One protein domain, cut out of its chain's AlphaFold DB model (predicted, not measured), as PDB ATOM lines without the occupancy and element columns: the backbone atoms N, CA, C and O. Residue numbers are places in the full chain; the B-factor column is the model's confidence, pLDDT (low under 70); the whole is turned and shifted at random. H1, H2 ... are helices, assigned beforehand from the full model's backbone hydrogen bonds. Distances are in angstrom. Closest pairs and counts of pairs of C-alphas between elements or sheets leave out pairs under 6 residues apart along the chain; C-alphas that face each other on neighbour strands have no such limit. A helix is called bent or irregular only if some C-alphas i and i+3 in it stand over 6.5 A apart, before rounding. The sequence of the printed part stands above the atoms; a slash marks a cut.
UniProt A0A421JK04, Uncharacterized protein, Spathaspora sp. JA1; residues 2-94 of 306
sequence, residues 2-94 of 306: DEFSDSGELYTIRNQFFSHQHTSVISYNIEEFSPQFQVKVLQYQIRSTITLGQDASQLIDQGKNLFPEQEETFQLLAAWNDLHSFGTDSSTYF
ATOM      1  N   ASP A   2       8.645  10.165   9.869       53.59
ATOM      2  CA  ASP A   2       9.661  10.438   8.853       53.59
ATOM      3  C   ASP A   2       9.447  11.856   8.300       53.59
ATOM      4  O   ASP A   2       8.351  12.151   7.815       53.59
ATOM      5  N   GLU A   3      10.454  12.730   8.421       50.47
ATOM      6  CA  GLU A   3      10.404  14.144   7.993       50.47
ATOM      7  C   GLU A   3      10.122  14.300   6.490       50.47
ATOM      8  O   GLU A   3       9.694  15.367   6.041       50.47
ATOM      9  N   PHE A   4      10.319  13.230   5.713       50.88
ATOM     10  CA  PHE A   4      10.171  13.223   4.259       50.88
ATOM     11  C   PHE A   4       8.919  12.508   3.765       50.88
ATOM     12  O   PHE A   4       8.649  12.539   2.570       50.88
ATOM     13  N   SER A   5       8.136  11.900   4.662       47.91
ATOM     14  CA  SER A   5       6.832  11.360   4.285       47.91
ATOM     15  C   SER A   5       5.808  12.488   4.146       47.91
ATOM     16  O   SER A   5       5.679  13.331   5.038       47.91
ATOM     17  N   ASP A   6       4.997  12.453   3.092       52.69
ATOM     18  CA  ASP A   6       3.852  13.350   2.861       52.69
ATOM     19  C   ASP A   6       2.656  13.076   3.801       52.69
ATOM     20  O   ASP A   6       1.506  13.409   3.536       52.69
ATOM     21  N   SER A   7       2.954  12.494   4.964       55.00
ATOM     22  CA  SER A   7       2.078  12.392   6.132       55.00
ATOM     23  C   SER A   7       2.534  13.286   7.296       55.00
ATOM     24  O   SER A   7       1.944  13.247   8.375       55.00
ATOM     25  N   GLY A   8       3.607  14.064   7.097       72.56
ATOM     26  CA  GLY A   8       4.182  14.970   8.088       72.56
ATOM     27  C   GLY A   8       3.544  16.362   8.112       72.56
ATOM     28  O   GLY A   8       2.801  16.752   7.214       72.56
ATOM     29  N   GLU A   9       3.893  17.149   9.133       88.00
ATOM     30  CA  GLU A   9       3.356  18.503   9.368       88.00
ATOM     31  C   GLU A   9       3.581  19.474   8.193       88.00
ATOM     32  O   GLU A   9       2.811  20.410   8.009       88.00
ATOM     33  N   LEU A  10       4.600  19.236   7.360       91.12
ATOM     34  CA  LEU A  10       4.930  20.080   6.207       91.12
ATOM     35  C   LEU A  10       4.120  19.775   4.936       91.12
ATOM     36  O   LEU A  10       4.266  20.505   3.955       91.12
ATOM     37  N   TYR A  11       3.296  18.723   4.919       90.38
ATOM     38  CA  TYR A  11       2.615  18.260   3.704       90.38
ATOM     39  C   TYR A  11       1.792  19.363   3.025       90.38
ATOM     40  O   TYR A  11       2.012  19.687   1.857       90.38
ATOM     41  N   THR A  12       0.881  19.993   3.769       93.44
ATOM     42  CA  THR A  12      -0.053  20.977   3.206       93.44
ATOM     43  C   THR A  12       0.675  22.210   2.676       93.44
ATOM     44  O   THR A  12       0.463  22.598   1.528       93.44
ATOM     45  N   ILE A  13       1.581  22.794   3.470       95.75
ATOM     46  CA  ILE A  13       2.330  23.990   3.062       95.75
ATOM     47  C   ILE A  13       3.250  23.707   1.867       95.75
ATOM     48  O   ILE A  13       3.370  24.543   0.973       95.75
ATOM     49  N   ARG A  14       3.848  22.510   1.797       94.31
ATOM     50  CA  ARG A  14       4.651  22.072   0.647       94.31
ATOM     51  C   ARG A  14       3.791  21.981  -0.613       94.31
ATOM     52  O   ARG A  14       4.170  22.538  -1.641       94.31
ATOM     53  N   ASN A  15       2.633  21.328  -0.531       94.50
ATOM     54  CA  ASN A  15       1.712  21.224  -1.663       94.50
ATOM     55  C   ASN A  15       1.270  22.595  -2.158       94.50
ATOM     56  O   ASN A  15       1.299  22.856  -3.359       94.50
ATOM     57  N   GLN A  16       0.924  23.496  -1.241       96.62
ATOM     58  CA  GLN A  16       0.540  24.864  -1.575       96.62
ATOM     59  C   GLN A  16       1.691  25.645  -2.217       96.62
ATOM     60  O   GLN A  16       1.481  26.324  -3.218       96.62
ATOM     61  N   PHE A  17       2.922  25.488  -1.723       97.38
ATOM     62  CA  PHE A  17       4.096  26.132  -2.308       97.38
ATOM     63  C   PHE A  17       4.325  25.720  -3.770       97.38
ATOM     64  O   PHE A  17       4.449  26.584  -4.639       97.38
ATOM     65  N   PHE A  18       4.345  24.414  -4.060       96.00
ATOM     66  CA  PHE A  18       4.615  23.918  -5.415       96.00
ATOM     67  C   PHE A  18       3.421  24.043  -6.371       96.00
ATOM     68  O   PHE A  18       3.625  24.110  -7.578       96.00
ATOM     69  N   SER A  19       2.193  24.146  -5.859       95.38
ATOM     70  CA  SER A  19       0.989  24.428  -6.662       95.38
ATOM     71  C   SER A  19       0.687  25.924  -6.826       95.38
ATOM     72  O   SER A  19      -0.381  26.285  -7.304       95.38
ATOM     73  N   HIS A  20       1.627  26.811  -6.476       95.44
ATOM     74  CA  HIS A  20       1.498  28.268  -6.613       95.44
ATOM     75  C   HIS A  20       0.430  28.940  -5.731       95.44
ATOM     76  O   HIS A  20      -0.012  30.046  -6.043       95.44
ATOM     77  N   GLN A  21       0.061  28.334  -4.603       97.12
ATOM     78  CA  GLN A  21      -0.802  28.940  -3.581       97.12
ATOM     79  C   GLN A  21       0.021  29.789  -2.593       97.12
ATOM     80  O   GLN A  21       0.051  29.547  -1.385       97.12
ATOM     81  N   HIS A  22       0.781  30.749  -3.121       97.69
ATOM     82  CA  HIS A  22       1.767  31.516  -2.355       97.69
ATOM     83  C   HIS A  22       1.130  32.402  -1.274       97.69
ATOM     84  O   HIS A  22       1.715  32.553  -0.204       97.69
ATOM     85  N   THR A  23      -0.071  32.938  -1.512       97.38
ATOM     86  CA  THR A  23      -0.833  33.723  -0.526       97.38
ATOM     87  C   THR A  23      -1.262  32.843   0.644       97.38
ATOM     88  O   THR A  23      -1.160  33.236   1.806       97.38
ATOM     89  N   SER A  24      -1.665  31.608   0.354       96.81
ATOM     90  CA  SER A  24      -1.960  30.617   1.387       96.81
ATOM     91  C   SER A  24      -0.707  30.256   2.196       96.81
ATOM     92  O   SER A  24      -0.747  30.252   3.425       96.81
ATOM     93  N   VAL A  25       0.441  30.052   1.538       97.81
ATOM     94  CA  VAL A  25       1.724  29.751   2.208       97.81
ATOM     95  C   VAL A  25       2.161  30.861   3.170       97.81
ATOM     96  O   VAL A  25       2.568  30.568   4.293       97.81
ATOM     97  N   ILE A  26       2.070  32.135   2.779       97.62
ATOM     98  CA  ILE A  26       2.476  33.241   3.665       97.62
ATOM     99  C   ILE A  26       1.565  33.382   4.894       97.62
ATOM    100  O   ILE A  26       1.990  33.965   5.885       97.62
ATOM    101  N   SER A  27       0.342  32.840   4.854       96.38
ATOM    102  CA  SER A  27      -0.649  33.003   5.928       96.38
ATOM    103  C   SER A  27      -0.439  32.091   7.142       96.38
ATOM    104  O   SER A  27      -1.038  32.337   8.190       96.38
ATOM    105  N   TYR A  28       0.408  31.063   7.029       96.75
ATOM    106  CA  TYR A  28       0.668  30.134   8.130       96.75
ATOM    107  C   TYR A  28       1.299  30.810   9.349       96.75
ATOM    108  O   TYR A  28       2.207  31.637   9.235       96.75
ATOM    109  N   ASN A  29       0.886  30.373  10.538       95.88
ATOM    110  CA  ASN A  29       1.588  30.693  11.773       95.88
ATOM    111  C   ASN A  29       2.663  29.633  12.047       95.88
ATOM    112  O   ASN A  29       2.353  28.460  12.237       95.88
ATOM    113  N   ILE A  30       3.932  30.044  12.111       95.25
ATOM    114  CA  ILE A  30       5.056  29.124  12.341       95.25
ATOM    115  C   ILE A  30       4.972  28.412  13.699       95.25
ATOM    116  O   ILE A  30       5.488  27.308  13.838       95.25
ATOM    117  N   GLU A  31       4.303  29.010  14.690       95.19
ATOM    118  CA  GLU A  31       4.136  28.424  16.027       95.19
ATOM    119  C   GLU A  31       3.222  27.187  16.030       95.19
ATOM    120  O   GLU A  31       3.231  26.420  16.992       95.19
ATOM    121  N   GLU A  32       2.457  26.965  14.955       94.31
ATOM    122  CA  GLU A  32       1.619  25.771  14.772       94.31
ATOM    123  C   GLU A  32       2.427  24.542  14.334       94.31
ATOM    124  O   GLU A  32       1.920  23.422  14.386       94.31
ATOM    125  N   PHE A  33       3.687  24.739  13.935       94.94
ATOM    126  CA  PHE A  33       4.588  23.678  13.502       94.94
ATOM    127  C   PHE A  33       5.580  23.315  14.606       94.94
ATOM    128  O   PHE A  33       6.061  24.169  15.361       94.94
ATOM    129  N   SER A  34       5.947  22.035  14.656       94.44
ATOM    130  CA  SER A  34       6.995  21.536  15.538       94.44
ATOM    131  C   SER A  34       8.314  22.295  15.313       94.44
ATOM    132  O   SER A  34       8.644  22.598  14.162       94.44
ATOM    133  N   PRO A  35       9.116  22.562  16.367       93.19
ATOM    134  CA  PRO A  35      10.312  23.407  16.281       93.19
ATOM    135  C   PRO A  35      11.280  23.058  15.143       93.19
ATOM    136  O   PRO A  35      11.803  23.955  14.489       93.19
ATOM    137  N   GLN A  36      11.474  21.767  14.850       90.88
ATOM    138  CA  GLN A  36      12.355  21.317  13.766       90.88
ATOM    139  C   GLN A  36      11.875  21.709  12.355       90.88
ATOM    140  O   GLN A  36      12.678  21.762  11.428       90.88
ATOM    141  N   PHE A  37      10.585  22.012  12.176       93.19
ATOM    142  CA  PHE A  37       9.995  22.369  10.883       93.19
ATOM    143  C   PHE A  37       9.818  23.874  10.680       93.19
ATOM    144  O   PHE A  37       9.673  24.314   9.539       93.19
ATOM    145  N   GLN A  38       9.880  24.676  11.745       95.69
ATOM    146  CA  GLN A  38       9.616  26.119  11.687       95.69
ATOM    147  C   GLN A  38      10.545  26.850  10.710       95.69
ATOM    148  O   GLN A  38      10.099  27.701   9.943       95.69
ATOM    149  N   VAL A  39      11.823  26.460  10.659       96.00
ATOM    150  CA  VAL A  39      12.786  27.019   9.699       96.00
ATOM    151  C   VAL A  39      12.363  26.723   8.256       96.00
ATOM    152  O   VAL A  39      12.415  27.614   7.411       96.00
ATOM    153  N   LYS A  40      11.901  25.503   7.950       95.12
ATOM    154  CA  LYS A  40      11.454  25.134   6.594       95.12
ATOM    155  C   LYS A  40      10.155  25.857   6.215       95.12
ATOM    156  O   LYS A  40      10.014  26.278   5.070       95.12
ATOM    157  N   VAL A  41       9.247  26.069   7.171       96.94
ATOM    158  CA  VAL A  41       8.046  26.902   6.978       96.94
ATOM    159  C   VAL A  41       8.439  28.334   6.620       96.94
ATOM    160  O   VAL A  41       8.000  28.836   5.586       96.94
ATOM    161  N   LEU A  42       9.341  28.955   7.391       97.81
ATOM    162  CA  LEU A  42       9.852  30.296   7.089       97.81
ATOM    163  C   LEU A  42      10.511  30.370   5.709       97.81
ATOM    164  O   LEU A  42      10.300  31.342   4.987       97.81
ATOM    165  N   GLN A  43      11.266  29.345   5.301       97.75
ATOM    166  CA  GLN A  43      11.834  29.285   3.948       97.75
ATOM    167  C   GLN A  43      10.740  29.345   2.870       97.75
ATOM    168  O   GLN A  43      10.877  30.106   1.911       97.75
ATOM    169  N   TYR A  44       9.652  28.576   3.010       98.19
ATOM    170  CA  TYR A  44       8.536  28.613   2.059       98.19
ATOM    171  C   TYR A  44       7.795  29.951   2.076       98.19
ATOM    172  O   TYR A  44       7.448  30.456   1.004       98.19
ATOM    173  N   GLN A  45       7.597  30.547   3.253       98.50
ATOM    174  CA  GLN A  45       6.984  31.869   3.394       98.50
ATOM    175  C   GLN A  45       7.818  32.941   2.698       98.50
ATOM    176  O   GLN A  45       7.312  33.602   1.800       98.50
ATOM    177  N   ILE A  46       9.113  33.035   3.010       98.50
ATOM    178  CA  ILE A  46      10.028  34.015   2.410       98.50
ATOM    179  C   ILE A  46      10.078  33.858   0.885       98.50
ATOM    180  O   ILE A  46       9.917  34.833   0.153       98.50
ATOM    181  N   ARG A  47      10.233  32.627   0.378       98.06
ATOM    182  CA  ARG A  47      10.238  32.364  -1.073       98.06
ATOM    183  C   ARG A  47       8.902  32.725  -1.728       98.06
ATOM    184  O   ARG A  47       8.905  33.202  -2.861       98.06
ATOM    185  N   SER A  48       7.781  32.516  -1.039       98.31
ATOM    186  CA  SER A  48       6.445  32.878  -1.532       98.31
ATOM    187  C   SER A  48       6.240  34.390  -1.554       98.31
ATOM    188  O   SER A  48       5.780  34.910  -2.566       98.31
ATOM    189  N   THR A  49       6.662  35.105  -0.508       98.06
ATOM    190  CA  THR A  49       6.675  36.576  -0.448       98.06
ATOM    191  C   THR A  49       7.456  37.159  -1.628       98.06
ATOM    192  O   THR A  49       6.909  37.952  -2.391       98.06
ATOM    193  N   ILE A  50       8.677  36.670  -1.868       96.38
ATOM    194  CA  ILE A  50       9.510  37.104  -3.004       96.38
ATOM    195  C   ILE A  50       8.838  36.769  -4.345       96.38
ATOM    196  O   ILE A  50       8.822  37.587  -5.262       96.38
ATOM    197  N   THR A  51       8.233  35.584  -4.472       94.69
ATOM    198  CA  THR A  51       7.533  35.167  -5.704       94.69
ATOM    199  C   THR A  51       6.316  36.044  -6.010       94.69
ATOM    200  O   THR A  51       6.014  36.287  -7.177       94.69
ATOM    201  N   LEU A  52       5.637  36.549  -4.978       94.25
ATOM    202  CA  LEU A  52       4.524  37.496  -5.096       94.25
ATOM    203  C   LEU A  52       4.977  38.939  -5.371       94.25
ATOM    204  O   LEU A  52       4.137  39.834  -5.449       94.25
ATOM    205  N   GLY A  53       6.280  39.179  -5.522       93.81
ATOM    206  CA  GLY A  53       6.826  40.508  -5.767       93.81
ATOM    207  C   GLY A  53       6.908  41.391  -4.522       93.81
ATOM    208  O   GLY A  53       6.924  42.616  -4.632       93.81
ATOM    209  N   GLN A  54       6.861  40.788  -3.334       95.44
ATOM    210  CA  GLN A  54       6.849  41.486  -2.052       95.44
ATOM    211  C   GLN A  54       8.232  41.415  -1.391       95.44
ATOM    212  O   GLN A  54       8.958  40.436  -1.553       95.44
ATOM    213  N   ASP A  55       8.576  42.438  -0.606       95.38
ATOM    214  CA  ASP A  55       9.821  42.467   0.168       95.38
ATOM    215  C   ASP A  55       9.731  41.546   1.394       95.38
ATOM    216  O   ASP A  55       8.889  41.737   2.277       95.38
ATOM    217  N   ALA A  56      10.622  40.556   1.466       97.12
ATOM    218  CA  ALA A  56      10.686  39.592   2.559       97.12
ATOM    219  C   ALA A  56      11.672  39.976   3.680       97.12
ATOM    220  O   ALA A  56      11.857  39.189   4.613       97.12
ATOM    221  N   SER A  57      12.289  41.166   3.637       96.44
ATOM    222  CA  SER A  57      13.333  41.591   4.590       96.44
ATOM    223  C   SER A  57      12.919  41.440   6.055       96.44
ATOM    224  O   SER A  57      13.681  40.917   6.867       96.44
ATOM    225  N   GLN A  58      11.681  41.813   6.401       96.75
ATOM    226  CA  GLN A  58      11.185  41.700   7.779       96.75
ATOM    227  C   GLN A  58      11.075  40.243   8.252       96.75
ATOM    228  O   GLN A  58      11.462  39.940   9.379       96.75
ATOM    229  N   LEU A  59      10.580  39.340   7.398       97.00
ATOM    230  CA  LEU A  59      10.485  37.908   7.704       97.00
ATOM    231  C   LEU A  59      11.876  37.284   7.854       97.00
ATOM    232  O   LEU A  59      12.107  36.472   8.747       97.00
ATOM    233  N   ILE A  60      12.818  37.699   7.006       97.88
ATOM    234  CA  ILE A  60      14.212  37.257   7.066       97.88
ATOM    235  C   ILE A  60      14.862  37.706   8.380       97.88
ATOM    236  O   ILE A  60      15.495  36.894   9.053       97.88
ATOM    237  N   ASP A  61      14.691  38.966   8.783       97.69
ATOM    238  CA  ASP A  61      15.265  39.483  10.030       97.69
ATOM    239  C   ASP A  61      14.626  38.854  11.274       97.69
ATOM    240  O   ASP A  61      15.321  38.563  12.249       97.69
ATOM    241  N   GLN A  62      13.321  38.569  11.244       96.25
ATOM    242  CA  GLN A  62      12.671  37.758  12.277       96.25
ATOM    243  C   GLN A  62      13.277  36.354  12.348       96.25
ATOM    244  O   GLN A  62      13.633  35.900  13.434       96.25
ATOM    245  N   GLY A  63      13.465  35.698  11.201       97.00
ATOM    246  CA  GLY A  63      14.088  34.381  11.116       97.00
ATOM    247  C   GLY A  63      15.509  34.347  11.684       97.00
ATOM    248  O   GLY A  63      15.808  33.474  12.495       97.00
ATOM    249  N   LYS A  64      16.348  35.345  11.368       97.25
ATOM    250  CA  LYS A  64      17.698  35.498  11.952       97.25
ATOM    251  C   LYS A  64      17.672  35.603  13.478       97.25
ATOM    252  O   LYS A  64      18.553  35.069  14.142       97.25
ATOM    253  N   ASN A  65      16.680  36.302  14.035       96.69
ATOM    254  CA  ASN A  65      16.544  36.469  15.484       96.69
ATOM    255  C   ASN A  65      16.039  35.194  16.177       96.69
ATOM    256  O   ASN A  65      16.465  34.903  17.293       96.69
ATOM    257  N   LEU A  66      15.121  34.462  15.540       96.31
ATOM    258  CA  LEU A  66      14.520  33.244  16.092       96.31
ATOM    259  C   LEU A  66      15.439  32.021  15.969       96.31
ATOM    260  O   LEU A  66      15.453  31.188  16.872       96.31
ATOM    261  N   PHE A  67      16.212  31.937  14.884       96.81
ATOM    262  CA  PHE A  67      17.061  30.794  14.536       96.81
ATOM    263  C   PHE A  67      18.487  31.264  14.193       96.81
ATOM    264  O   PHE A  67      18.924  31.161  13.041       96.81
ATOM    265  N   PRO A  68      19.230  31.830  15.164       95.94
ATOM    266  CA  PRO A  68      20.562  32.389  14.927       95.94
ATOM    267  C   PRO A  68      21.583  31.353  14.427       95.94
ATOM    268  O   PRO A  68      22.561  31.713  13.781       95.94
ATOM    269  N   GLU A  69      21.363  30.063  14.680       96.25
ATOM    270  CA  GLU A  69      22.184  28.963  14.165       96.25
ATOM    271  C   GLU A  69      22.009  28.704  12.658       96.25
ATOM    272  O   GLU A  69      22.818  27.997  12.062       96.25
ATOM    273  N   GLN A  70      20.981  29.286  12.032       96.31
ATOM    274  CA  GLN A  70      20.668  29.158  10.603       96.31
ATOM    275  C   GLN A  70      21.165  30.362   9.784       96.31
ATOM    276  O   GLN A  70      20.582  30.708   8.755       96.31
ATOM    277  N   GLU A  71      22.242  31.017  10.228       94.81
ATOM    278  CA  GLU A  71      22.785  32.238   9.615       94.81
ATOM    279  C   GLU A  71      23.011  32.098   8.099       94.81
ATOM    280  O   GLU A  71      22.542  32.943   7.335       94.81
ATOM    281  N   GLU A  72      23.643  31.005   7.643       94.44
ATOM    282  CA  GLU A  72      23.906  30.777   6.211       94.44
ATOM    283  C   GLU A  72      22.606  30.709   5.385       94.44
ATOM    284  O   GLU A  72      22.542  31.247   4.276       94.44
ATOM    285  N   THR A  73      21.550  30.099   5.934       96.12
ATOM    286  CA  THR A  73      20.227  29.994   5.298       96.12
ATOM    287  C   THR A  73      19.590  31.372   5.128       96.12
ATOM    288  O   THR A  73      19.086  31.698   4.053       96.12
ATOM    289  N   PHE A  74      19.616  32.210   6.166       97.25
ATOM    290  CA  PHE A  74      19.008  33.541   6.094       97.25
ATOM    291  C   PHE A  74      19.852  34.547   5.309       97.25
ATOM    292  O   PHE A  74      19.284  35.454   4.704       97.25
ATOM    293  N   GLN A  75      21.176  34.385   5.258       94.88
ATOM    294  CA  GLN A  75      22.032  35.161   4.358       94.88
ATOM    295  C   GLN A  75      21.711  34.848   2.891       94.88
ATOM    296  O   GLN A  75      21.549  35.766   2.089       94.88
ATOM    297  N   LEU A  76      21.558  33.565   2.556       95.75
ATOM    298  CA  LEU A  76      21.130  33.120   1.232       95.75
ATOM    299  C   LEU A  76      19.759  33.704   0.851       95.75
ATOM    300  O   LEU A  76      19.586  34.214  -0.254       95.75
ATOM    301  N   LEU A  77      18.780  33.639   1.758       96.50
ATOM    302  CA  LEU A  77      17.439  34.179   1.515       96.50
ATOM    303  C   LEU A  77      17.435  35.708   1.380       96.50
ATOM    304  O   LEU A  77      16.685  36.230   0.558       96.50
ATOM    305  N   ALA A  78      18.285  36.414   2.131       95.50
ATOM    306  CA  ALA A  78      18.499  37.850   1.959       95.50
ATOM    307  C   ALA A  78      19.052  38.164   0.565       95.50
ATOM    308  O   ALA A  78      18.462  38.964  -0.151       95.50
ATOM    309  N   ALA A  79      20.098  37.454   0.131       94.00
ATOM    310  CA  ALA A  79      20.654  37.627  -1.209       94.00
ATOM    311  C   ALA A  79      19.625  37.342  -2.318       94.00
ATOM    312  O   ALA A  79      19.618  38.012  -3.350       94.00
ATOM    313  N   TRP A  80      18.738  36.364  -2.109       94.81
ATOM    314  CA  TRP A  80      17.640  36.069  -3.032       94.81
ATOM    315  C   TRP A  80      16.572  37.178  -3.064       94.81
ATOM    316  O   TRP A  80      16.095  37.540  -4.138       94.81
ATOM    317  N   ASN A  81      16.224  37.756  -1.910       94.31
ATOM    318  CA  ASN A  81      15.322  38.911  -1.818       94.31
ATOM    319  C   ASN A  81      15.912  40.160  -2.498       94.31
ATOM    320  O   ASN A  81      15.208  40.890  -3.199       94.31
ATOM    321  N   ASP A  82      17.219  40.374  -2.339       91.19
ATOM    322  CA  ASP A  82      17.935  41.494  -2.945       91.19
ATOM    323  C   ASP A  82      17.987  41.371  -4.471       91.19
ATOM    324  O   ASP A  82      17.757  42.361  -5.159       91.19
ATOM    325  N   LEU A  83      18.195  40.164  -5.017       88.75
ATOM    326  CA  LEU A  83      18.119  39.924  -6.468       88.75
ATOM    327  C   LEU A  83      16.769  40.331  -7.052       88.75
ATOM    328  O   LEU A  83      16.702  40.881  -8.152       88.75
ATOM    329  N   HIS A  84      15.690  40.044  -6.329       80.56
ATOM    330  CA  HIS A  84      14.354  40.431  -6.753       80.56
ATOM    331  C   HIS A  84      14.169  41.957  -6.737       80.56
ATOM    332  O   HIS A  84      13.594  42.517  -7.667       80.56
ATOM    333  N   SER A  85      14.687  42.625  -5.704       79.31
ATOM    334  CA  SER A  85      14.480  44.063  -5.479       79.31
ATOM    335  C   SER A  85      15.419  44.961  -6.294       79.31
ATOM    336  O   SER A  85      15.033  46.058  -6.695       79.31
ATOM    337  N   PHE A  86      16.652  44.512  -6.533       78.44
ATOM    338  CA  PHE A  86      17.748  45.329  -7.061       78.44
ATOM    339  C   PHE A  86      18.451  44.712  -8.279       78.44
ATOM    340  O   PHE A  86      19.318  45.355  -8.868       78.44
ATOM    341  N   GLY A  87      18.073  43.499  -8.695       73.81
ATOM    342  CA  GLY A  87      18.731  42.789  -9.791       73.81
ATOM    343  C   GLY A  87      20.117  42.254  -9.413       73.81
ATOM    344  O   GLY A  87      20.449  42.083  -8.241       73.81
ATOM    345  N   THR A  88      20.932  41.955 -10.424       72.56
ATOM    346  CA  THR A  88      22.269  41.356 -10.259       72.56
ATOM    347  C   THR A  88      23.337  42.345  -9.804       72.56
ATOM    348  O   THR A  88      24.344  41.922  -9.240       72.56
ATOM    349  N   ASP A  89      23.117  43.649  -9.992       63.50
ATOM    350  CA  ASP A  89      24.110  44.703  -9.743       63.50
ATOM    351  C   ASP A  89      24.592  44.769  -8.278       63.50
ATOM    352  O   ASP A  89      25.663  45.311  -8.001       63.50
ATOM    353  N   SER A  90      23.829  44.208  -7.333       54.16
ATOM    354  CA  SER A  90      24.139  44.210  -5.898       54.16
ATOM    355  C   SER A  90      24.340  42.826  -5.272       54.16
ATOM    356  O   SER A  90      24.683  42.756  -4.092       54.16
ATOM    357  N   SER A  91      24.140  41.726  -6.006       60.50
ATOM    358  CA  SER A  91      24.150  40.374  -5.426       60.50
ATOM    359  C   SER A  91      25.383  39.578  -5.846       60.50
ATOM    360  O   SER A  91      25.363  38.800  -6.796       60.50
ATOM    361  N   THR A  92      26.477  39.743  -5.101       68.19
ATOM    362  CA  THR A  92      27.706  38.951  -5.296       68.19
ATOM    363  C   THR A  92      27.629  37.567  -4.649       68.19
ATOM    364  O   THR A  92      28.461  36.716  -4.933       68.19
ATOM    365  N   TYR A  93      26.638  37.317  -3.782       87.38
ATOM    366  CA  TYR A  93      26.573  36.089  -2.984       87.38
ATOM    367  C   TYR A  93      26.588  34.823  -3.850       87.38
ATOM    368  O   TYR A  93      27.294  33.870  -3.536       87.38
ATOM    369  N   PHE A  94      25.825  34.813  -4.946       89.50
ATOM    370  CA  PHE A  94      25.706  33.633  -5.802       89.50
ATOM    371  C   PHE A  94      26.912  33.419  -6.722       89.50
ATOM    372  O   PHE A  94      27.181  32.279  -7.093       89.50
TER     373      PHE A  94
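This is residues 2 to 94 of the 306 residues of an uncharacterized protein of Spathaspora sp. JA1 (UniProt A0A421JK04). Three helices, H5, H4 and H3, pack side by side as an up-and-down bundle, their centres making a triangle, and H1 and the short H2 pack on the side of H3 away from H4 and H5. H3 is in the middle of the whole, and the end stretches lie far apart. The printed part has 93 residues with five named helices, H1 to H5 in order along the chain, and no named strand; its class is all helix. It is compact, with a radius of gyration of the C-alphas of 13.4 A, and spans 42 by 29 by 20 A.

H5, the longest helix, holds residues 68 to 86 and measures 25.7 A, ending at C-alpha 86 (17.748, 45.329, -7.061). H4 holds residues 57 to 66, 14.3 A. H3 holds residues 35 to 51, 25.1 A. H2 holds residues 22 to 26, 6.3 A. H1 holds residues 11 to 18, 10.9 A, beginning at C-alpha 11 (2.615, 18.260, 3.704). H3 and H5 are irregular: C-alphas 36 and 39 are 7.0 A apart, and C-alphas 69 and 72 are 8.3 A apart. H5 has a kink of 36 degrees near residue 75.

H5 and H4 form a helical hairpin at a shallow tilt of 3 degrees, opposite ways; their closest C-alphas, of Phe 74 and Ile 60, are 6.1 A apart. H3, the hub, touches H5 with residues 43 to 50 alone, closest at the C-alphas of Ile 50 and Asn 81, 6.2 A. H3 and H4 form another hairpin, at 10 degrees. H2 touches H3, with the C-alphas of Ile 26 and Gln 45 at 4.7 A. H1 touches H3 at a shallow tilt of 23 degrees, the same way, with the C-alphas of Phe 17 and Tyr 44 closest at 6.7 A. H1 and H2 are apart from H4 and H5. Every O i to N i+4 pair is within hydrogen-bond range in H1, H2 and H4, against 11 of 13 in H3 and 13 of 15 in H5.

The farthest C-alphas, of Ser 7 and Asp 89, are 42.2 A apart. The printed part has no cut, and no link is long. Confidence is under 70 at residues 2 to 7 and 89 to 92.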